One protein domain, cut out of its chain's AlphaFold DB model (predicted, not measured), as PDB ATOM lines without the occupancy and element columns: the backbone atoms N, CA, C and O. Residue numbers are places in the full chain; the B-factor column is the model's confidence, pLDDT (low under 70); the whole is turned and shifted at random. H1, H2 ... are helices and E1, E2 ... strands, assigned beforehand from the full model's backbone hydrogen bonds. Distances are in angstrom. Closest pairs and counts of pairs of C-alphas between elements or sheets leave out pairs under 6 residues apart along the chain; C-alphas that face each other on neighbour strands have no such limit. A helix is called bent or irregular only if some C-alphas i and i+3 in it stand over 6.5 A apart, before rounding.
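Overview. This is residues 12 to 177 of the 177 residues of an uncharacterized protein of Geobacter sp. OR-1 (UniProt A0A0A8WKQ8). Two small three-stranded sheets have helices between them: H4, the long helix, packs along one face of E4 E5 E6, while H2 and H3 lie between H4 or that sheet and the other sheet, E1 E2 E3. Residues 51 to 75 stick out as a large loop with no named element, and residues 33 to 38 also stick out. The 166 printed residues run E1 E2 E3 H1 H2 H3 E4 E5 E6 H4, of mixed class; both sheets are antiparallel, in the orders E1 E2 E3 and E4 E5 E6. The whole is compact, with a radius of gyration of the C-alphas of 17.6 A, and spans 61 by 42 by 31 A.

Arrangement. E1, residues 12 to 20, E2, residues 23 to 31, and E3, residues 40 to 48, form a twisted meander, each strand the antiparallel neighbour of the one before. Within hydrogen-bond range are N 16 and O 27, 2.9 A, in the hairpin E1 and E2, and N 26 and O 45, 2.8 A, in the hairpin E2 and E3. H1, residues 84 to 87, only grazes this sheet; its closest C-alphas to E3 are Tyr 84 and Leu 46, 5.9 A. H2, residues 93 to 102, only grazes it too; Phe 99 and His 20 of E1 have the closest C-alphas, 7.0 A. H3, residues 104 to 116, is on this sheet at a height of 10.7 A. A second meander is E4, residues 122 to 128, E5, residues 137 to 143, and E6, residues 148 to 151, with N 124 and O 141 at 2.8 A and N 140 and O 149 at 2.9 A. H4, residues 154 to 176, is over E5 at a height of 9.2 A, in two layers, a helix on one face of a sheet, and runs along the strands, 4 degrees from E5 on the local plane. H3 is on the same face, over none of these strands. H4 touches H2 with residues 155 to 163 alone, closest C-alphas Gly 159 and Leu 96, 4.5 A, at a steep tilt of 52 degrees, opposite ways. H4 touches H3 with residues 154 to 162 alone, closest C-alphas Cys 158 and Ile 107, 6.5 A. Every O i to N i+4 pair is within hydrogen-bond range in H2 and H4, and 5 of 9 in H3; H1 is too short for one.

Along the chain. E1 begins at C-alpha 12, (42.813, -3.481, 84.590); E1, E2 and E3 measure 23.3, 25.6 and 26.1 A. H3, 20.7 A, is only just irregular: C-alphas 105 and 108 are 6.54 A apart. H4, 33.1 A, ends at C-alpha 176, (37.914, -30.071, 81.976).

Size, cuts and confidence. The C-alphas of Val 63 and Ile 133 are the two farthest apart, 61.8 A. The printed part has no cut; the link from E3 to H1, 35 residues, is long. Mean pLDDT of the printed part is 71.9, and 68 residues are under 70, among them residues 29 to 82.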
ATOM      1  N   ILE A  12      42.501  -3.053  83.226       53.88
ATOM      2  CA  ILE A  12      42.813  -3.481  84.590       53.88
ATOM      3  C   ILE A  12      42.355  -2.334  85.493       53.88
ATOM      4  O   ILE A  12      42.802  -1.199  85.328       53.88
ATOM      5  N   GLY A  13      41.381  -2.623  86.349       65.50
ATOM      6  CA  GLY A  13      40.930  -1.720  87.391       65.50
ATOM      7  C   GLY A  13      41.909  -1.750  88.558       65.50
ATOM      8  O   GLY A  13      43.127  -1.763  88.373       65.50
ATOM      9  N   ASP A  14      41.374  -1.779  89.770       54.97
ATOM     10  CA  ASP A  14      42.203  -1.784  90.965       54.97
ATOM     11  C   ASP A  14      42.921  -3.129  91.153       54.97
ATOM     12  O   ASP A  14      42.377  -4.215  90.904       54.97
ATOM     13  N   ILE A  15      44.178  -3.035  91.591       65.00
ATOM     14  CA  ILE A  15      45.014  -4.171  91.973       65.00
ATOM     15  C   ILE A  15      45.241  -4.072  93.472       65.00
ATOM     16  O   ILE A  15      45.834  -3.107  93.956       65.00
ATOM     17  N   TYR A  16      44.822  -5.099  94.198       62.56
ATOM     18  CA  TYR A  16      45.042  -5.189  95.632       62.56
ATOM     19  C   TYR A  16      46.040  -6.292  95.905       62.56
ATOM     20  O   TYR A  16      45.756  -7.457  95.651       62.56
ATOM     21  N   SER A  17      47.211  -5.930  96.422       63.56
ATOM     22  CA  SER A  17      48.215  -6.897  96.849       63.56
ATOM     23  C   SER A  17      48.447  -6.795  98.351       63.56
ATOM     24  O   SER A  17      48.847  -5.734  98.830       63.56
ATOM     25  N   GLY A  18      48.240  -7.889  99.080       66.75
ATOM     26  CA  GLY A  18      48.563  -7.996 100.499       66.75
ATOM     27  C   GLY A  18      49.534  -9.142 100.752       66.75
ATOM     28  O   GLY A  18      49.464 -10.183 100.099       66.75
ATOM     29  N   LYS A  19      50.448  -8.942 101.703       69.38
ATOM     30  CA  LYS A  19      51.330  -9.998 102.205       69.38
ATOM     31  C   LYS A  19      50.731 -10.567 103.490       69.38
ATOM     32  O   LYS A  19      50.456  -9.805 104.414       69.38
ATOM     33  N   HIS A  20      50.578 -11.885 103.561       58.03
ATOM     34  CA  HIS A  20      50.185 -12.597 104.772       58.03
ATOM     35  C   HIS A  20      51.126 -13.782 104.994       58.03
ATOM     36  O   HIS A  20      51.096 -14.737 104.222       58.03
ATOM     37  N   GLU A  21      51.937 -13.713 106.054       79.19
ATOM     38  CA  GLU A  21      52.961 -14.717 106.386       79.19
ATOM     39  C   GLU A  21      53.806 -15.087 105.155       79.19
ATOM     40  O   GLU A  21      54.548 -14.235 104.661       79.19
ATOM     41  N   ASP A  22      53.627 -16.306 104.643       71.00
ATOM     42  CA  ASP A  22      54.376 -16.899 103.538       71.00
ATOM     43  C   ASP A  22      53.694 -16.726 102.172       71.00
ATOM     44  O   ASP A  22      54.075 -17.400 101.219       71.00
ATOM     45  N   PHE A  23      52.675 -15.868 102.037       57.22
ATOM     46  CA  PHE A  23      51.945 -15.691 100.778       57.22
ATOM     47  C   PHE A  23      51.683 -14.224 100.433       57.22
ATOM     48  O   PHE A  23      51.442 -13.366 101.283       57.22
ATOM     49  N   ILE A  24      51.689 -13.946  99.133       69.44
ATOM     50  CA  ILE A  24      51.226 -12.713  98.517       69.44
ATOM     51  C   ILE A  24      49.884 -13.015  97.857       69.44
ATOM     52  O   ILE A  24      49.795 -13.797  96.907       69.44
ATOM     53  N   VAL A  25      48.842 -12.357  98.349       65.69
ATOM     54  CA  VAL A  25      47.520 -12.350  97.733       65.69
ATOM     55  C   VAL A  25      47.454 -11.147  96.815       65.69
ATOM     56  O   VAL A  25      47.644 -10.026  97.271       65.69
ATOM     57  N   THR A  26      47.212 -11.354  95.527       70.19
ATOM     58  CA  THR A  26      46.953 -10.285  94.561       70.19
ATOM     59  C   THR A  26      45.579 -10.484  93.949       70.19
ATOM     60  O   THR A  26      45.339 -11.484  93.287       70.19
ATOM     61  N   ILE A  27      44.676  -9.539  94.157       67.38
ATOM     62  CA  ILE A  27      43.349  -9.521  93.550       67.38
ATOM     63  C   ILE A  27      43.359  -8.464  92.447       67.38
ATOM     64  O   ILE A  27      43.655  -7.301  92.711       67.38
ATOM     65  N   PHE A  28      43.046  -8.870  91.221       71.75
ATOM     66  CA  PHE A  28      42.840  -7.982  90.083       71.75
ATOM     67  C   PHE A  28      41.346  -7.847  89.833       71.75
ATOM     68  O   PHE A  28      40.653  -8.855  89.700       71.75
ATOM     69  N   ILE A  29      40.859  -6.620  89.707       55.22
ATOM     70  CA  ILE A  29      39.520  -6.366  89.180       55.22
ATOM     71  C   ILE A  29      39.680  -5.959  87.717       55.22
ATOM     72  O   ILE A  29      40.226  -4.905  87.409       55.22
ATOM     73  N   LEU A  30      39.232  -6.798  86.789       62.84
ATOM     74  CA  LEU A  30      39.215  -6.492  85.359       62.84
ATOM     75  C   LEU A  30      37.886  -5.828  85.010       62.84
ATOM     76  O   LEU A  30      36.830  -6.418  85.222       62.84
ATOM     77  N   ILE A  31      37.916  -4.625  84.442       61.12
ATOM     78  CA  ILE A  31      36.714  -3.947  83.946       61.12
ATOM     79  C   ILE A  31      36.531  -4.340  82.484       61.12
ATOM     80  O   ILE A  31      37.327  -3.957  81.621       61.12
ATOM     81  N   LEU A  32      35.488  -5.120  82.195       62.19
ATOM     82  CA  LEU A  32      35.240  -5.605  80.845       62.19
ATOM     83  C   LEU A  32      34.476  -4.556  80.014       62.19
ATOM     84  O   LEU A  32      33.494  -3.965  80.469       62.19
ATOM     85  N   PRO A  33      34.867  -4.347  78.751       53.19
ATOM     86  CA  PRO A  33      34.312  -3.326  77.878       53.19
ATOM     87  C   PRO A  33      33.064  -3.861  77.163       53.19
ATOM     88  O   PRO A  33      33.032  -4.000  75.943       53.19
ATOM     89  N   THR A  34      32.021  -4.224  77.902       55.97
ATOM     90  CA  THR A  34      30.853  -4.902  77.303       55.97
ATOM     91  C   THR A  34      29.811  -3.942  76.719       55.97
ATOM     92  O   THR A  34      28.777  -4.378  76.217       55.97
ATOM     93  N   GLY A  35      30.036  -2.624  76.780       47.81
ATOM     94  CA  GLY A  35      29.053  -1.618  76.349       47.81
ATOM     95  C   GLY A  35      27.790  -1.566  77.223       47.81
ATOM     96  O   GLY A  35      26.915  -0.737  76.986       47.81
ATOM     97  N   ARG A  36      27.704  -2.417  78.252       47.53
ATOM     98  CA  ARG A  36      26.744  -2.343  79.351       47.53
ATOM     99  C   ARG A  36      27.515  -1.915  80.593       47.53
ATOM    100  O   ARG A  36      28.575  -2.459  80.883       47.53
ATOM    101  N   SER A  37      27.012  -0.919  81.311       43.62
ATOM    102  CA  SER A  37      27.565  -0.547  82.614       43.62
ATOM    103  C   SER A  37      27.549  -1.764  83.548       43.62
ATOM    104  O   SER A  37      26.478  -2.333  83.750       43.62
ATOM    105  N   GLY A  38      28.704  -2.138  84.113       50.69
ATOM    106  CA  GLY A  38      28.776  -3.052  85.263       50.69
ATOM    107  C   GLY A  38      29.159  -4.508  84.990       50.69
ATOM    108  O   GLY A  38      28.619  -5.385  85.644       50.69
ATOM    109  N   THR A  39      30.057  -4.809  84.045       50.81
ATOM    110  CA  THR A  39      30.680  -6.152  83.983       50.81
ATOM    111  C   THR A  39      32.141  -6.054  84.400       50.81
ATOM    112  O   THR A  39      32.954  -5.450  83.698       50.81
ATOM    113  N   TRP A  40      32.465  -6.635  85.548       56.28
ATOM    114  CA  TRP A  40      33.826  -6.807  86.044       56.28
ATOM    115  C   TRP A  40      34.136  -8.296  86.203       56.28
ATOM    116  O   TRP A  40      33.232  -9.121  86.294       56.28
ATOM    117  N   GLN A  41      35.418  -8.647  86.200       57.06
ATOM    118  CA  GLN A  41      35.899  -9.992  86.490       57.06
ATOM    119  C   GLN A  41      36.989  -9.901  87.552       57.06
ATOM    120  O   GLN A  41      37.996  -9.225  87.355       57.06
ATOM    121  N   THR A  42      36.798 -10.596  88.668       51.34
ATOM    122  CA  THR A  42      37.799 -10.660  89.733       51.34
ATOM    123  C   THR A  42      38.731 -11.845  89.506       51.34
ATOM    124  O   THR A  42      38.285 -12.988  89.404       51.34
ATOM    125  N   VAL A  43      40.035 -11.585  89.439       61.59
ATOM    126  CA  VAL A  43      41.083 -12.605  89.337       61.59
ATOM    127  C   VAL A  43      41.886 -12.597  90.632       61.59
ATOM    128  O   VAL A  43      42.441 -11.571  91.008       61.59
ATOM    129  N   ILE A  44      41.969 -13.735  91.317       61.47
ATOM    130  CA  ILE A  44      42.779 -13.881  92.532       61.47
ATOM    131  C   ILE A  44      44.047 -14.661  92.181       61.47
ATOM    132  O   ILE A  44      43.982 -15.803  91.738       61.47
ATOM    133  N   HIS A  45      45.207 -14.058  92.408       65.19
ATOM    134  CA  HIS A  45      46.507 -14.718  92.406       65.19
ATOM    135  C   HIS A  45      46.970 -14.913  93.849       65.19
ATOM    136  O   HIS A  45      47.046 -13.957  94.616       65.19
ATOM    137  N   LEU A  46      47.317 -16.145  94.214       58.34
ATOM    138  CA  LEU A  46      47.822 -16.498  95.540       58.34
ATOM    139  C   LEU A  46      49.211 -17.105  95.382       58.34
ATOM    140  O   LEU A  46      49.323 -18.286  95.083       58.34
ATOM    141  N   ARG A  47      50.267 -16.304  95.559       59.38
ATOM    142  CA  ARG A  47      51.653 -16.760  95.359       59.38
ATOM    143  C   ARG A  47      52.353 -16.980  96.698       59.38
ATOM    144  O   ARG A  47      52.230 -16.110  97.552       59.38
ATOM    145  N   PRO A  48      53.131 -18.054  96.896       49.88
ATOM    146  CA  PRO A  48      54.039 -18.138  98.037       49.88
ATOM    147  C   PRO A  48      55.114 -17.037  97.967       49.88
ATOM    148  O   PRO A  48      55.549 -16.645  96.879       49.88
ATOM    149  N   GLU A  49      55.545 -16.523  99.117       51.56
ATOM    150  CA  GLU A  49      56.634 -15.562  99.241       51.56
ATOM    151  C   GLU A  49      57.944 -16.258  98.858       51.56
ATOM    152  O   GLU A  49      58.572 -16.963  99.646       51.56
ATOM    153  N   MET A  50      58.362 -16.084  97.603       47.91
ATOM    154  CA  MET A  50      59.643 -16.617  97.160       47.91
ATOM    155  C   MET A  50      60.805 -15.772  97.705       47.91
ATOM    156  O   MET A  50      60.789 -14.540  97.589       47.91
ATOM    157  N   PRO A  51      61.882 -16.397  98.211       38.19
ATOM    158  CA  PRO A  51      63.101 -15.685  98.545       38.19
ATOM    159  C   PRO A  51      63.830 -15.279  97.250       38.19
ATOM    160  O   PRO A  51      64.566 -16.070  96.671       38.19
ATOM    161  N   LYS A  52      63.670 -14.004  96.866       40.50
ATOM    162  CA  LYS A  52      64.378 -13.243  95.805       40.50
ATOM    163  C   LYS A  52      63.851 -13.382  94.360       40.50
ATOM    164  O   LYS A  52      64.031 -14.394  93.705       40.50
ATOM    165  N   TRP A  53      63.311 -12.250  93.887       36.62
ATOM    166  CA  TRP A  53      63.180 -11.725  92.515       36.62
ATOM    167  C   TRP A  53      62.995 -12.704  91.339       36.62
ATOM    168  O   TRP A  53      63.953 -13.289  90.841       36.62
ATOM    169  N   LEU A  54      61.795 -12.660  90.752       24.08
ATOM    170  CA  LEU A  54      61.588 -12.746  89.302       24.08
ATOM    171  C   LEU A  54      60.936 -11.433  88.824       24.08
ATOM    172  O   LEU A  54      60.160 -10.838  89.577       24.08
ATOM    173  N   PRO A  55      61.263 -10.941  87.618       27.39
ATOM    174  CA  PRO A  55      60.721  -9.687  87.111       27.39
ATOM    175  C   PRO A  55      59.216  -9.808  86.837       27.39
ATOM    176  O   PRO A  55      58.741 -10.814  86.312       27.39
ATOM    177  N   MET A  56      58.472  -8.749  87.170       26.67
ATOM    178  CA  MET A  56      57.146  -8.489  86.605       26.67
ATOM    179  C   MET A  56      57.267  -8.416  85.083       26.67
ATOM    180  O   MET A  56      58.033  -7.595  84.577       26.67
ATOM    181  N   PHE A  57      56.470  -9.196  84.361       25.25
ATOM    182  CA  PHE A  57      56.182  -8.883  82.968       25.25
ATOM    183  C   PHE A  57      54.974  -7.948  82.900       25.25
ATOM    184  O   PHE A  57      53.928  -8.207  83.493       25.25
ATOM    185  N   SER A  58      55.169  -6.842  82.188       25.28
ATOM    186  CA  SER A  58      54.119  -6.016  81.606       25.28
ATOM    187  C   SER A  58      53.523  -6.728  80.389       25.28
ATOM    188  O   SER A  58      54.216  -7.492  79.718       25.28
ATOM    189  N   ILE A  59      52.270  -6.423  80.048       26.84
ATOM    190  CA  ILE A  59      51.743  -6.702  78.710       26.84
ATOM    191  C   ILE A  59      51.292  -5.378  78.091       26.84
ATOM    192  O   ILE A  59      50.367  -4.733  78.579       26.84
ATOM    193  N   ILE A  60      51.972  -4.995  77.010       26.38
ATOM    194  CA  ILE A  60      51.468  -4.123  75.945       26.38
ATOM    195  C   ILE A  60      51.503  -4.983  74.673       26.38
ATOM    196  O   ILE A  60      52.520  -5.623  74.409       26.38
ATOM    197  N   ASP A  61      50.420  -4.993  73.893       31.66
ATOM    198  CA  ASP A  61      50.411  -5.489  72.510       31.66
ATOM    199  C   ASP A  61      50.371  -4.286  71.560       31.66
ATOM    200  O   ASP A  61      49.393  -3.540  71.539       31.66
ATOM    201  N   GLU A  62      51.440  -4.090  70.789       34.22
ATOM    202  CA  GLU A  62      51.532  -3.043  69.762       34.22
ATOM    203  C   GLU A  62      51.550  -3.592  68.322       34.22
ATOM    204  O   GLU A  62      51.716  -2.815  67.384       34.22
ATOM    205  N   VAL A  63      51.370  -4.900  68.083       36.16
ATOM    206  CA  VAL A  63      51.658  -5.467  66.745       36.16
ATOM    207  C   VAL A  63      50.604  -6.449  66.217       36.16
ATOM    208  O   VAL A  63      50.497  -6.612  65.000       36.16
ATOM    209  N   SER A  64      49.794  -7.107  67.052       44.59
ATOM    210  CA  SER A  64      49.159  -8.361  66.598       44.59
ATOM    211  C   SER A  64      47.850  -8.236  65.799       44.59
ATOM    212  O   SER A  64      47.485  -9.174  65.085       44.59
ATOM    213  N   GLY A  65      47.130  -7.111  65.877       32.34
ATOM    214  CA  GLY A  65      45.917  -6.886  65.076       32.34
ATOM    215  C   GLY A  65      44.792  -7.920  65.279       32.34
ATOM    216  O   GLY A  65      44.024  -8.167  64.347       32.34
ATOM    217  N   LYS A  66      44.675  -8.539  66.466       31.94
ATOM    218  CA  LYS A  66      43.619  -9.522  66.789       31.94
ATOM    219  C   LYS A  66      42.651  -9.054  67.885       31.94
ATOM    220  O   LYS A  66      42.967  -8.207  68.712       31.94
ATOM    221  N   ARG A  67      41.425  -9.603  67.858       33.50
ATOM    222  CA  ARG A  67      40.303  -9.278  68.760       33.50
ATOM    223  C   ARG A  67      40.496  -9.883  70.157       33.50
ATOM    224  O   ARG A  67      40.634 -11.088  70.307       33.50
ATOM    225  N   LEU A  68      40.359  -9.054  71.190       32.62
ATOM    226  CA  LEU A  68      40.459  -9.418  72.614       32.62
ATOM    227  C   LEU A  68      39.440 -10.445  73.122       32.62
ATOM    228  O   LEU A  68      39.701 -11.143  74.096       32.62
ATOM    229  N   SER A  69      38.293 -10.585  72.459       32.25
ATOM    230  CA  SER A  69      37.346 -11.668  72.747       32.25
ATOM    231  C   SER A  69      37.926 -13.056  72.453       32.25
ATOM    232  O   SER A  69      37.460 -14.040  73.019       32.25
ATOM    233  N   ASP A  70      38.941 -13.123  71.589       32.56
ATOM    234  CA  ASP A  70      39.659 -14.350  71.245       32.56
ATOM    235  C   ASP A  70      40.872 -14.570  72.178       32.56
ATOM    236  O   ASP A  70      41.365 -15.687  72.271       32.56
ATOM    237  N   ILE A  71      41.287 -13.537  72.929       34.28
ATOM    238  CA  ILE A  71      42.329 -13.569  73.981       34.28
ATOM    239  C   ILE A  71      41.730 -13.886  75.361       34.28
ATOM    240  O   ILE A  71      42.437 -14.325  76.245       34.28
ATOM    241  N   LEU A  72      40.424 -13.692  75.567       33.12
ATOM    242  CA  LEU A  72      39.737 -14.092  76.809       33.12
ATOM    243  C   LEU A  72      39.036 -15.458  76.701       33.12
ATOM    244  O   LEU A  72      38.552 -15.990  77.696       33.12
ATOM    245  N   LYS A  73      38.961 -16.028  75.490       32.16
ATOM    246  CA  LYS A  73      38.565 -17.429  75.255       32.16
ATOM    247  C   LYS A  73      39.757 -18.383  75.140       32.16
ATOM    248  O   LYS A  73      39.565 -19.585  75.294       32.16
ATOM    249  N   CYS A  74      40.950 -17.864  74.870       30.20
ATOM    250  CA  CYS A  74      42.206 -18.600  74.933       30.20
ATOM    251  C   CYS A  74      42.948 -18.147  76.183       30.20
ATOM    252  O   CYS A  74      42.953 -16.965  76.464       30.20
ATOM    253  N   GLU A  75      43.581 -19.071  76.895       35.25
ATOM    254  CA  GLU A  75      44.345 -18.810  78.120       35.25
ATOM    255  C   GLU A  75      43.410 -18.502  79.306       35.25
ATOM    256  O   GLU A  75      43.081 -17.375  79.649       35.25
ATOM    257  N   HIS A  76      42.930 -19.523  80.024       41.41
ATOM    258  CA  HIS A  76      43.816 -20.162  81.000       41.41
ATOM    259  C   HIS A  76      44.947 -19.183  81.357       41.41
ATOM    260  O   HIS A  76      46.048 -19.310  80.836       41.41
ATOM    261  N   THR A  77      44.705 -18.227  82.262       39.28
ATOM    262  CA  THR A  77      45.751 -18.017  83.266       39.28
ATOM    263  C   THR A  77      45.944 -19.411  83.818       39.28
ATOM    264  O   THR A  77      45.041 -19.944  84.468       39.28
ATOM    265  N   ASP A  78      46.985 -20.084  83.327       45.56
ATOM    266  CA  ASP A  78      47.219 -21.484  83.599       45.56
ATOM    267  C   ASP A  78      47.204 -21.524  85.115       45.56
ATOM    268  O   ASP A  78      48.031 -20.888  85.764       45.56
ATOM    269  N   SER A  79      46.180 -22.127  85.718       49.41
ATOM    270  CA  SER A  79      46.010 -22.033  87.170       49.41
ATOM    271  C   SER A  79      47.214 -22.662  87.901       49.41
ATOM    272  O   SER A  79      47.353 -22.498  89.109       49.41
ATOM    273  N   LYS A  80      48.082 -23.335  87.135       51.25
ATOM    274  CA  LYS A  80      49.445 -23.769  87.432       51.25
ATOM    275  C   LYS A  80      50.426 -22.622  87.729       51.25
ATOM    276  O   LYS A  80      51.261 -22.749  88.611       51.25
ATOM    277  N   GLU A  81      50.355 -21.491  87.026       54.28
ATOM    278  CA  GLU A  81      51.265 -20.353  87.236       54.28
ATOM    279  C   GLU A  81      50.919 -19.535  88.482       54.28
ATOM    280  O   GLU A  81      51.797 -18.905  89.076       54.28
ATOM    281  N   SER A  82      49.651 -19.541  88.909       58.38
ATOM    282  CA  SER A  82      49.253 -18.837  90.130       58.38
ATOM    283  C   SER A  82      49.755 -19.536  91.393       58.38
ATOM    284  O   SER A  82      49.844 -18.880  92.424       58.38
ATOM    285  N   GLY A  83      50.100 -20.829  91.325       70.50
ATOM    286  CA  GLY A  83      50.455 -21.649  92.484       70.50
ATOM    287  C   GLY A  83      49.245 -22.102  93.312       70.50
ATOM    288  O   GLY A  83      49.417 -22.777  94.332       70.50
ATOM    289  N   TYR A  84      48.022 -21.715  92.920       71.62
ATOM    290  CA  TYR A  84      46.817 -22.055  93.673       71.62
ATOM    291  C   TYR A  84      46.484 -23.544  93.575       71.62
ATOM    292  O   TYR A  84      46.129 -24.138  94.588       71.62
ATOM    293  N   LEU A  85      46.617 -24.176  92.400       76.75
ATOM    294  CA  LEU A  85      46.301 -25.608  92.257       76.75
ATOM    295  C   LEU A  85      47.203 -26.488  93.122       76.75
ATOM    296  O   LEU A  85      46.768 -27.525  93.614       76.75
ATOM    297  N   GLU A  86      48.442 -26.062  93.333       82.12
ATOM    298  CA  GLU A  86      49.437 -26.782  94.115       82.12
ATOM    299  C   GLU A  86      49.243 -26.560  95.621       82.12
ATOM    300  O   GLU A  86      49.465 -27.478  96.411       82.12
ATOM    301  N   ASN A  87      48.801 -25.362  96.026       81.12
ATOM    302  CA  ASN A  87      48.777 -24.940  97.432       81.12
ATOM    303  C   ASN A  87      47.370 -24.682  98.000       81.12
ATOM    304  O   ASN A  87      47.251 -24.228  99.139       81.12
ATOM    305  N   TYR A  88      46.284 -24.976  97.271       84.44
ATOM    306  CA  TYR A  88      44.917 -24.682  97.735       84.44
ATOM    307  C   TYR A  88      44.599 -25.307  99.101       84.44
ATOM    308  O   TYR A  88      43.805 -24.749  99.854       84.44
ATOM    309  N   SER A  89      45.203 -26.449  99.439       88.38
ATOM    310  CA  SER A  89      45.007 -27.129 100.723       88.38
ATOM    311  C   SER A  89      45.618 -26.375 101.909       88.38
ATOM    312  O   SER A  89      45.179 -26.573 103.037       88.38
ATOM    313  N   GLN A  90      46.591 -25.492 101.662       88.31
ATOM    314  CA  GLN A  90      47.255 -24.672 102.682       88.31
ATOM    315  C   GLN A  90      46.514 -23.354 102.949       88.31
ATOM    316  O   GLN A  90      46.686 -22.734 103.996       88.31
ATOM    317  N   ILE A  91      45.668 -22.915 102.016       87.12
ATOM    318  CA  ILE A  91      44.872 -21.693 102.164       87.12
ATOM    319  C   ILE A  91      43.620 -22.029 102.972       87.12
ATOM    320  O   ILE A  91      42.669 -22.595 102.431       87.12
ATOM    321  N   THR A  92      43.613 -21.694 104.260       92.50
ATOM    322  CA  THR A  92      42.475 -21.957 105.146       92.50
ATOM    323  C   THR A  92      41.483 -20.788 105.176       92.50
ATOM    324  O   THR A  92      41.754 -19.693 104.674       92.50
ATOM    325  N   GLU A  93      40.306 -21.020 105.762       94.69
ATOM    326  CA  GLU A  93      39.304 -19.970 105.992       94.69
ATOM    327  C   GLU A  93      39.849 -18.877 106.929       94.69
ATOM    328  O   GLU A  93      39.535 -17.698 106.759       94.69
ATOM    329  N   GLU A  94      40.694 -19.255 107.891       94.75
ATOM    330  CA  GLU A  94      41.336 -18.347 108.841       94.75
ATOM    331  C   GLU A  94      42.291 -17.381 108.136       94.75
ATOM    332  O   GLU A  94      42.194 -16.179 108.374       94.75
ATOM    333  N   HIS A  95      43.136 -17.859 107.212       89.00
ATOM    334  CA  HIS A  95      44.037 -16.992 106.437       89.00
ATOM    335  C   HIS A  95      43.263 -15.923 105.655       89.00
ATOM    336  O   HIS A  95      43.610 -14.743 105.681       89.00
ATOM    337  N   LEU A  96      42.173 -16.320 104.991       90.62
ATOM    338  CA  LEU A  96      41.328 -15.382 104.248       90.62
ATOM    339  C   LEU A  96      40.581 -14.426 105.187       90.62
ATOM    340  O   LEU A  96      40.413 -13.251 104.868       90.62
ATOM    341  N   THR A  97      40.169 -14.897 106.362       95.00
ATOM    342  CA  THR A  97      39.534 -14.053 107.381       95.00
ATOM    343  C   THR A  97      40.493 -12.977 107.889       95.00
ATOM    344  O   THR A  97      40.111 -11.808 107.945       95.00
ATOM    345  N   GLU A  98      41.733 -13.338 108.237       90.50
ATOM    346  CA  GLU A  98      42.762 -12.373 108.652       90.50
ATOM    347  C   GLU A  98      43.091 -11.385 107.530       90.50
ATOM    348  O   GLU A  98      43.167 -10.178 107.768       90.50
ATOM    349  N   PHE A  99      43.164 -11.859 106.286       87.25
ATOM    350  CA  PHE A  99      43.333 -10.994 105.123       87.25
ATOM    351  C   PHE A  99      42.215  -9.941 105.010       87.25
ATOM    352  O   PHE A  99      42.503  -8.747 104.911       87.25
ATOM    353  N   PHE A 100      40.940 -10.336 105.109       91.19
ATOM    354  CA  PHE A 100      39.813  -9.393 105.057       91.19
ATOM    355  C   PHE A 100      39.705  -8.484 106.285       91.19
ATOM    356  O   PHE A 100      39.132  -7.397 106.194       91.19
ATOM    357  N   LYS A 101      40.257  -8.880 107.440       94.12
ATOM    358  CA  LYS A 101      40.360  -7.976 108.596       94.12
ATOM    359  C   LYS A 101      41.274  -6.791 108.302       94.12
ATOM    360  O   LYS A 101      40.962  -5.689 108.751       94.12
ATOM    361  N   VAL A 102      42.370  -7.025 107.577       92.69
ATOM    362  CA  VAL A 102      43.329  -5.987 107.172       92.69
ATOM    363  C   VAL A 102      42.799  -5.182 105.983       92.69
ATOM    364  O   VAL A 102      42.887  -3.958 105.998       92.69
ATOM    365  N   HIS A 103      42.199  -5.854 104.999       85.81
ATOM    366  CA  HIS A 103      41.744  -5.267 103.737       85.81
ATOM    367  C   HIS A 103      40.216  -5.197 103.651       85.81
ATOM    368  O   HIS A 103      39.577  -5.885 102.849       85.81
ATOM    369  N   ARG A 104      39.601  -4.383 104.514       93.31
ATOM    370  CA  ARG A 104      38.133  -4.281 104.598       93.31
ATOM    371  C   ARG A 104      37.489  -3.698 103.344       93.31
ATOM    372  O   ARG A 104      36.349  -4.029 103.041       93.31
ATOM    373  N   GLU A 105      38.215  -2.868 102.603       88.56
ATOM    374  CA  GLU A 105      37.791  -2.289 101.327       88.56
ATOM    375  C   GLU A 105      37.452  -3.345 100.265       88.56
ATOM    376  O   GLU A 105      36.676  -3.075  99.353       88.56
ATOM    377  N   LEU A 106      37.982  -4.563 100.414       85.31
ATOM    378  CA  LEU A 106      37.740  -5.675  99.500       85.31
ATOM    379  C   LEU A 106      36.442  -6.430  99.776       85.31
ATOM    380  O   LEU A 106      36.019  -7.218  98.937       85.31
ATOM    381  N   ILE A 107      35.806  -6.218 100.929       92.12
ATOM    382  CA  ILE A 107      34.602  -6.957 101.327       92.12
ATOM    383  C   ILE A 107      33.421  -6.579 100.436       92.12
ATOM    384  O   ILE A 107      32.738  -7.460  99.920       92.12
ATOM    385  N   GLU A 108      33.203  -5.283 100.210       91.19
ATOM    386  CA  GLU A 108      32.051  -4.791  99.447       91.19
ATOM    387  C   GLU A 108      31.997  -5.349  98.008       91.19
ATOM    388  O   GLU A 108      30.943  -5.865  97.629       91.19
ATOM    389  N   PRO A 109      33.098  -5.373  97.224       87.62
ATOM    390  CA  PRO A 109      33.115  -6.054  95.928       87.62
ATOM    391  C   PRO A 109      32.644  -7.511  95.986       87.62
ATOM    392  O   PRO A 109      31.861  -7.938  95.139       87.62
ATOM    393  N   TRP A 110      33.068  -8.274  96.999       91.56
ATOM    394  CA  TRP A 110      32.646  -9.668  97.157       91.56
ATOM    395  C   TRP A 110      31.187  -9.801  97.572       91.56
ATOM    396  O   TRP A 110      30.509 -10.731  97.133       91.56
ATOM    397  N   LEU A 111      30.676  -8.875  98.383       92.12
ATOM    398  CA  LEU A 111      29.256  -8.831  98.707       92.12
ATOM    399  C   LEU A 111      28.423  -8.603  97.446       92.12
ATOM    400  O   LEU A 111      27.480  -9.364  97.224       92.12
ATOM    401  N   ILE A 112      28.805  -7.631  96.610       87.38
ATOM    402  CA  ILE A 112      28.139  -7.323  95.339       87.38
ATOM    403  C   ILE A 112      28.180  -8.538  94.405       87.38
ATOM    404  O   ILE A 112      27.128  -8.995  93.966       87.38
ATOM    405  N   GLU A 113      29.362  -9.115  94.174       85.62
ATOM    406  CA  GLU A 113      29.536 -10.303  93.324       85.62
ATOM    407  C   GLU A 113      28.651 -11.471  93.790       85.62
ATOM    408  O   GLU A 113      28.028 -12.185  93.004       85.62
ATOM    409  N   SER A 114      28.528 -11.649  95.107       91.38
ATOM    410  CA  SER A 114      27.720 -12.721  95.680       91.38
ATOM    411  C   SER A 114      26.206 -12.546  95.473       91.38
ATOM    412  O   SER A 114      25.461 -13.523  95.599       91.38
ATOM    413  N   VAL A 115      25.725 -11.329  95.180       87.56
ATOM    414  CA  VAL A 115      24.301 -11.058  94.916       87.56
ATOM    415  C   VAL A 115      23.877 -11.663  93.585       87.56
ATOM    416  O   VAL A 115      22.815 -12.287  93.526       87.56
ATOM    417  N   ASP A 116      24.710 -11.548  92.553       79.00
ATOM    418  CA  ASP A 116      24.403 -12.066  91.215       79.00
ATOM    419  C   ASP A 116      24.249 -13.594  91.232       79.00
ATOM    420  O   ASP A 116      23.332 -14.160  90.619       79.00
ATOM    421  N   ASN A 117      25.038 -14.256  92.080       80.62
ATOM    422  CA  ASN A 117      24.971 -15.698  92.299       80.62
ATOM    423  C   ASN A 117      23.687 -16.173  92.998       80.62
ATOM    424  O   ASN A 117      23.411 -17.367  92.990       80.62
ATOM    425  N   ARG A 118      22.852 -15.289  93.567       78.25
ATOM    426  CA  ARG A 118      21.590 -15.700  94.225       78.25
ATOM    427  C   ARG A 118      20.527 -16.196  93.247       78.25
ATOM    428  O   ARG A 118      19.584 -16.867  93.658       78.25
ATOM    429  N   SER A 119      20.653 -15.824  91.976       80.88
ATOM    430  CA  SER A 119      19.735 -16.232  90.907       80.88
ATOM    431  C   SER A 119      20.242 -17.438  90.104       80.88
ATOM    432  O   SER A 119      19.472 -18.051  89.363       80.88
ATOM    433  N   GLY A 120      21.519 -17.794  90.268       83.88
ATOM    434  CA  GLY A 120      22.205 -18.865  89.552       83.88
ATOM    435  C   GLY A 120      22.731 -19.954  90.484       83.88
ATOM    436  O   GLY A 120      22.611 -19.870  91.700       83.88
ATOM    437  N   LYS A 121      23.308 -21.012  89.910       90.75
ATOM    438  CA  LYS A 121      23.966 -22.068  90.689       90.75
ATOM    439  C   LYS A 121      25.306 -21.541  91.213       90.75
ATOM    440  O   LYS A 121      26.206 -21.332  90.407       90.75
ATOM    441  N   GLY A 122      25.437 -21.340  92.523       93.25
ATOM    442  CA  GLY A 122      26.654 -20.778  93.109       93.25
ATOM    443  C   GLY A 122      26.544 -20.435  94.593       93.25
ATOM    444  O   GLY A 122      25.461 -20.445  95.188       93.25
ATOM    445  N   TRP A 123      27.695 -20.126  95.191       96.00
ATOM    446  CA  TRP A 123      27.768 -19.570  96.541       96.00
ATOM    447  C   TRP A 123      27.292 -18.116  96.555       96.00
ATOM    448  O   TRP A 123      27.482 -17.383  95.586       96.00
ATOM    449  N   TYR A 124      26.713 -17.684  97.672       96.00
ATOM    450  CA  TYR A 124      26.269 -16.310  97.898       96.00
ATOM    451  C   TYR A 124      26.488 -15.886  99.356       96.00
ATOM    452  O   TYR A 124      26.437 -16.721 100.261       96.00
ATOM    453  N   ILE A 125      26.661 -14.582  99.592       96.94
ATOM    454  CA  ILE A 125      26.710 -13.969 100.924       96.94
ATOM    455  C   ILE A 125      25.411 -13.189 101.134       96.94
ATOM    456  O   ILE A 125      24.890 -12.543 100.224       96.94
ATOM    457  N   GLN A 126      24.852 -13.252 102.337       95.75
ATOM    458  CA  GLN A 126      23.654 -12.525 102.726       95.75
ATOM    459  C   GLN A 126      23.811 -11.949 104.132       95.75
ATOM    460  O   GLN A 126      23.972 -12.689 105.104       95.75
ATOM    461  N   GLU A 127      23.698 -10.628 104.242       95.38
ATOM    462  CA  GLU A 127      23.507  -9.964 105.529       95.38
ATOM    463  C   GLU A 127      22.114 -10.314 106.073       95.38
ATOM    464  O   GLU A 127      21.105 -10.199 105.373       95.38
ATOM    465  N   GLN A 128      22.052 -10.775 107.319       93.88
ATOM    466  CA  GLN A 128      20.804 -10.910 108.052       93.88
ATOM    467  C   GLN A 128      20.618  -9.687 108.938       93.88
ATOM    468  O   GLN A 128      21.403  -9.454 109.865       93.88
ATOM    469  N   GLU A 129      19.534  -8.957 108.699       85.81
ATOM    470  CA  GLU A 129      19.103  -7.902 109.603       85.81
ATOM    471  C   GLU A 129      18.780  -8.505 110.977       85.81
ATOM    472  O   GLU A 129      17.855  -9.305 111.153       85.81
ATOM    473  N   GLY A 130      19.583  -8.135 111.973       75.69
ATOM    474  CA  GLY A 130      19.245  -8.367 113.366       75.69
ATOM    475  C   GLY A 130      18.124  -7.407 113.754       75.69
ATOM    476  O   GLY A 130      18.272  -6.200 113.598       75.69
ATOM    477  N   GLY A 131      16.998  -7.912 114.266       74.25
ATOM    478  CA  GLY A 131      15.919  -7.036 114.745       74.25
ATOM    479  C   GLY A 131      16.425  -6.008 115.770       74.25
ATOM    480  O   GLY A 131      17.341  -6.343 116.514       74.25
ATOM    481  N   PHE A 132      15.818  -4.810 115.786       71.00
ATOM    482  CA  PHE A 132      15.984  -3.571 116.596       71.00
ATOM    483  C   PHE A 132      17.196  -3.335 117.536       71.00
ATOM    484  O   PHE A 132      17.547  -2.180 117.752       71.00
ATOM    485  N   ILE A 133      17.823  -4.350 118.134       73.00
ATOM    486  CA  ILE A 133      18.936  -4.245 119.099       73.00
ATOM    487  C   ILE A 133      20.108  -5.193 118.740       73.00
ATOM    488  O   ILE A 133      21.109  -5.250 119.449       73.00
ATOM    489  N   ARG A 134      20.031  -5.979 117.659       65.19
ATOM    490  CA  ARG A 134      20.984  -7.078 117.430       65.19
ATOM    491  C   ARG A 134      22.096  -6.743 116.445       65.19
ATOM    492  O   ARG A 134      21.875  -6.160 115.391       65.19
ATOM    493  N   SER A 135      23.292  -7.194 116.813       81.94
ATOM    494  CA  SER A 135      24.481  -7.258 115.970       81.94
ATOM    495  C   SER A 135      24.144  -7.866 114.607       81.94
ATOM    496  O   SER A 135      23.419  -8.865 114.543       81.94
ATOM    497  N   LYS A 136      24.692  -7.278 113.539       91.56
ATOM    498  CA  LYS A 136      24.632  -7.842 112.186       91.56
ATOM    499  C   LYS A 136      25.128  -9.289 112.223       91.56
ATOM    500  O   LYS A 136      26.128  -9.583 112.876       91.56
ATOM    501  N   SER A 137      24.423 -10.187 111.543       94.69
ATOM    502  CA  SER A 137      24.875 -11.567 111.346       94.69
ATOM    503  C   SER A 137      24.870 -11.886 109.864       94.69
ATOM    504  O   SER A 137      24.110 -11.292 109.108       94.69
ATOM    505  N   TRP A 138      25.730 -12.802 109.447       96.88
ATOM    506  CA  TRP A 138      25.966 -13.077 108.037       96.88
ATOM    507  C   TRP A 138      25.680 -14.541 107.739       96.88
ATOM    508  O   TRP A 138      25.930 -15.416 108.568       96.88
ATOM    509  N   ILE A 139      25.137 -14.817 106.560       96.94
ATOM    510  CA  ILE A 139      24.976 -16.168 106.028       96.94
ATOM    511  C   ILE A 139      25.773 -16.267 104.742       96.94
ATOM    512  O   ILE A 139      25.632 -15.419 103.868       96.94
ATOM    513  N   VAL A 140      26.537 -17.345 104.606       97.56
ATOM    514  CA  VAL A 140      27.027 -17.799 103.306       97.56
ATOM    515  C   VAL A 140      26.292 -19.082 102.961       97.56
ATOM    516  O   VAL A 140      26.226 -19.993 103.791       97.56
ATOM    517  N   GLY A 141      25.691 -19.143 101.778       96.75
ATOM    518  CA  GLY A 141      24.934 -20.305 101.326       96.75
ATOM    519  C   GLY A 141      25.233 -20.678  99.884       96.75
ATOM    520  O   GLY A 141      25.840 -19.895  99.162       96.75
ATOM    521  N   TYR A 142      24.799 -21.866  99.475       96.38
ATOM    522  CA  TYR A 142      24.893 -22.345  98.098       96.38
ATOM    523  C   TYR A 142      23.503 -22.504  97.489       96.38
ATOM    524  O   TYR A 142      22.664 -23.187  98.070       96.38
ATOM    525  N   TYR A 143      23.243 -21.926  96.317       93.19
ATOM    526  CA  TYR A 143      22.014 -22.167  95.555       93.19
ATOM    527  C   TYR A 143      22.278 -23.146  94.396       93.19
ATOM    528  O   TYR A 143      23.323 -23.051  93.755       93.19
ATOM    529  N   PRO A 144      21.358 -24.082  94.075       92.94
ATOM    530  CA  PRO A 144      20.067 -24.361  94.723       92.94
ATOM    531  C   PRO A 144      20.166 -25.296  95.948       92.94
ATOM    532  O   PRO A 144      19.192 -25.959  96.300       92.94
ATOM    533  N   GLY A 145      21.341 -25.401  96.575       90.12
ATOM    534  CA  GLY A 145      21.569 -26.275  97.724       90.12
ATOM    535  C   GLY A 145      20.920 -25.802  99.031       90.12
ATOM    536  O   GLY A 145      20.391 -24.699  99.158       90.12
ATOM    537  N   ASN A 146      20.991 -26.675 100.039       92.56
ATOM    538  CA  ASN A 146      20.608 -26.353 101.418       92.56
ATOM    539  C   ASN A 146      21.812 -25.979 102.293       92.56
ATOM    540  O   ASN A 146      21.632 -25.675 103.475       92.56
ATOM    541  N   ASP A 147      23.020 -25.980 101.728       96.56
ATOM    542  CA  ASP A 147      24.242 -25.659 102.453       96.56
ATOM    543  C   ASP A 147      24.241 -24.185 102.830       96.56
ATOM    544  O   ASP A 147      24.188 -23.299 101.975       96.56
ATOM    545  N   LYS A 148      24.252 -23.926 104.138       97.12
ATOM    546  CA  LYS A 148      24.273 -22.584 104.719       97.12
ATOM    547  C   LYS A 148      25.119 -22.600 105.980       97.12
ATOM    548  O   LYS A 148      24.927 -23.450 106.849       97.12
ATOM    549  N   ARG A 149      26.000 -21.614 106.123       98.00
ATOM    550  CA  ARG A 149      26.791 -21.384 107.335       98.00
ATOM    551  C   ARG A 149      26.586 -19.954 107.818       98.00
ATOM    552  O   ARG A 149      26.533 -19.020 107.022       98.00
ATOM    553  N   LYS A 150      26.404 -19.804 109.131       97.50
ATOM    554  CA  LYS A 150      26.202 -18.513 109.799       97.50
ATOM    555  C   LYS A 150      27.523 -18.004 110.361       97.50
ATOM    556  O   LYS A 150      28.268 -18.780 110.952       97.50
ATOM    557  N   PHE A 151      27.739 -16.702 110.249       96.88
ATOM    558  CA  PHE A 151      28.935 -16.001 110.695       96.88
ATOM    559  C   PHE A 151      28.562 -14.778 111.530       96.88
ATOM    560  O   PHE A 151      27.496 -14.178 111.354       96.88
ATOM    561  N   LYS A 152      29.440 -14.425 112.470       95.06
ATOM    562  CA  LYS A 152      29.226 -13.286 113.377       95.06
ATOM    563  C   LYS A 152      29.697 -11.964 112.781       95.06
ATOM    564  O   LYS A 152      29.244 -10.915 113.221       95.06
ATOM    565  N   ASN A 153      30.613 -12.010 111.820       95.94
ATOM    566  CA  ASN A 153      31.161 -10.837 111.158       95.94
ATOM    567  C   ASN A 153      31.293 -11.078 109.648       95.94
ATOM    568  O   ASN A 153      31.289 -12.213 109.172       95.94
ATOM    569  N   GLU A 154      31.381  -9.976 108.915       96.31
ATOM    570  CA  GLU A 154      31.497  -9.957 107.456       96.31
ATOM    571  C   GLU A 154      32.833 -10.514 106.962       96.31
ATOM    572  O   GLU A 154      32.875 -11.150 105.914       96.31
ATOM    573  N   THR A 155      33.911 -10.347 107.734       97.25
ATOM    574  CA  THR A 155      35.256 -10.818 107.373       97.25
ATOM    575  C   THR A 155      35.329 -12.342 107.303       97.25
ATOM    576  O   THR A 155      35.856 -12.883 106.336       97.25
ATOM    577  N   GLU A 156      34.747 -13.042 108.282       97.88
ATOM    578  CA  GLU A 156      34.641 -14.507 108.291       97.88
ATOM    579  C   GLU A 156      33.736 -14.992 107.155       97.88
ATOM    580  O   GLU A 156      34.052 -15.967 106.476       97.88
ATOM    581  N   ALA A 157      32.616 -14.296 106.925       97.75
ATOM    582  CA  ALA A 157      31.697 -14.633 105.844       97.75
ATOM    583  C   ALA A 157      32.372 -14.498 104.467       97.75
ATOM    584  O   ALA A 157      32.286 -15.419 103.658       97.75
ATOM    585  N   CYS A 158      33.088 -13.400 104.214       96.69
ATOM    586  CA  CYS A 158      33.862 -13.218 102.985       96.69
ATOM    587  C   CYS A 158      34.981 -14.251 102.852       96.69
ATOM    588  O   CYS A 158      35.123 -14.845 101.786       96.69
ATOM    589  N   GLY A 159      35.734 -14.520 103.923       95.69
ATOM    590  CA  GLY A 159      36.798 -15.523 103.902       95.69
ATOM    591  C   GLY A 159      36.282 -16.908 103.511       95.69
ATOM    592  O   GLY A 159      36.824 -17.549 102.608       95.69
ATOM    593  N   PHE A 160      35.172 -17.336 104.117       97.56
ATOM    594  CA  PHE A 160      34.515 -18.595 103.770       97.56
ATOM    595  C   PHE A 160      33.978 -18.604 102.332       97.56
ATOM    596  O   PHE A 160      34.180 -19.573 101.600       97.56
ATOM    597  N   PHE A 161      33.301 -17.532 101.914       96.50
ATOM    598  CA  PHE A 161      32.736 -17.416 100.572       96.50
ATOM    599  C   PHE A 161      33.804 -17.515  99.482       96.50
ATOM    600  O   PHE A 161      33.677 -18.341  98.579       96.50
ATOM    601  N   VAL A 162      34.877 -16.727  99.592       93.81
ATOM    602  CA  VAL A 162      35.970 -16.723  98.612       93.81
ATOM    603  C   VAL A 162      36.644 -18.088  98.550       93.81
ATOM    604  O   VAL A 162      36.934 -18.572  97.456       93.81
ATOM    605  N   LYS A 163      36.824 -18.758  99.698       94.44
ATOM    606  CA  LYS A 163      37.361 -20.120  99.725       94.44
ATOM    607  C   LYS A 163      36.497 -21.078  98.912       94.44
ATOM    608  O   LYS A 163      37.016 -21.795  98.061       94.44
ATOM    609  N   LYS A 164      35.186 -21.081  99.163       95.88
ATOM    610  CA  LYS A 164      34.247 -21.984  98.491       95.88
ATOM    611  C   LYS A 164      34.154 -21.713  96.997       95.88
ATOM    612  O   LYS A 164      34.219 -22.648  96.205       95.88
ATOM    613  N   TRP A 165      34.088 -20.446  96.612       92.00
ATOM    614  CA  TRP A 165      34.095 -20.044  95.211       92.00
ATOM    615  C   TRP A 165      35.376 -20.497  94.489       92.00
ATOM    616  O   TRP A 165      35.310 -21.097  93.417       92.00
ATOM    617  N   ALA A 166      36.545 -20.305  95.109       87.56
ATOM    618  CA  ALA A 166      37.819 -20.737  94.538       87.56
ATOM    619  C   ALA A 166      37.948 -22.274  94.455       87.56
ATOM    620  O   ALA A 166      38.537 -22.801  93.509       87.56
ATOM    621  N   GLU A 167      37.398 -23.016  95.421       90.62
ATOM    622  CA  GLU A 167      37.313 -24.484  95.370       90.62
ATOM    623  C   GLU A 167      36.424 -24.978  94.219       90.62
ATOM    624  O   GLU A 167      36.778 -25.947  93.547       90.62
ATOM    625  N   GLU A 168      35.301 -24.314  93.948       90.25
ATOM    626  CA  GLU A 168      34.430 -24.672  92.824       90.25
ATOM    627  C   GLU A 168      35.101 -24.446  91.476       90.25
ATOM    628  O   GLU A 168      35.060 -25.330  90.616       90.25
ATOM    629  N   LEU A 169      35.768 -23.304  91.303       84.44
ATOM    630  CA  LEU A 169      36.538 -23.034  90.091       84.44
ATOM    631  C   LEU A 169      37.617 -24.089  89.862       84.44
ATOM    632  O   LEU A 169      37.764 -24.578  88.742       84.44
ATOM    633  N   ARG A 170      38.323 -24.496  90.924       87.00
ATOM    634  CA  ARG A 170      39.310 -25.579  90.852       87.00
ATOM    635  C   ARG A 170      38.686 -26.866  90.319       87.00
ATOM    636  O   ARG A 170      39.227 -27.453  89.390       87.00
ATOM    637  N   HIS A 171      37.538 -27.277  90.852       88.00
ATOM    638  CA  HIS A 171      36.858 -28.486  90.385       88.00
ATOM    639  C   HIS A 171      36.395 -28.389  88.929       88.00
ATOM    640  O   HIS A 171      36.435 -29.381  88.205       88.00
ATOM    641  N   VAL A 172      35.968 -27.211  88.469       84.50
ATOM    642  CA  VAL A 172      35.636 -27.001  87.052       84.50
ATOM    643  C   VAL A 172      36.878 -27.158  86.172       84.50
ATOM    644  O   VAL A 172      36.796 -27.792  85.124       84.50
ATOM    645  N   ILE A 173      38.029 -26.628  86.592       79.94
ATOM    646  CA  ILE A 173      39.295 -26.745  85.852       79.94
ATOM    647  C   ILE A 173      39.777 -28.204  85.811       79.94
ATOM    648  O   ILE A 173      40.103 -28.704  84.736       79.94
ATOM    649  N   GLU A 174      39.770 -28.899  86.953       84.88
ATOM    650  CA  GLU A 174      40.195 -30.302  87.070       84.88
ATOM    651  C   GLU A 174      39.337 -31.248  86.215       84.88
ATOM    652  O   GLU A 174      39.870 -32.177  85.622       84.88
ATOM    653  N   ASN A 175      38.025 -31.008  86.110       84.38
ATOM    654  CA  ASN A 175      37.127 -31.853  85.311       84.38
ATOM    655  C   ASN A 175      37.202 -31.590  83.796       84.38
ATOM    656  O   ASN A 175      36.692 -32.396  83.019       84.38
ATOM    657  N   ASN A 176      37.778 -30.459  83.383       76.94
ATOM    658  CA  ASN A 176      37.914 -30.071  81.976       76.94
ATOM    659  C   ASN A 176      39.324 -30.323  81.408       76.94
ATOM    660  O   ASN A 176      39.533 -30.068  80.221       76.94
ATOM    661  N   SER A 177      40.275 -30.769  82.238       75.50
ATOM    662  CA  SER A 177      41.665 -31.085  81.860       75.50
ATOM    663  C   SER A 177      41.825 -32.558  81.494       75.50
ATOM    664  O   SER A 177      42.591 -32.842  80.547       75.50
TER     665      SER A 177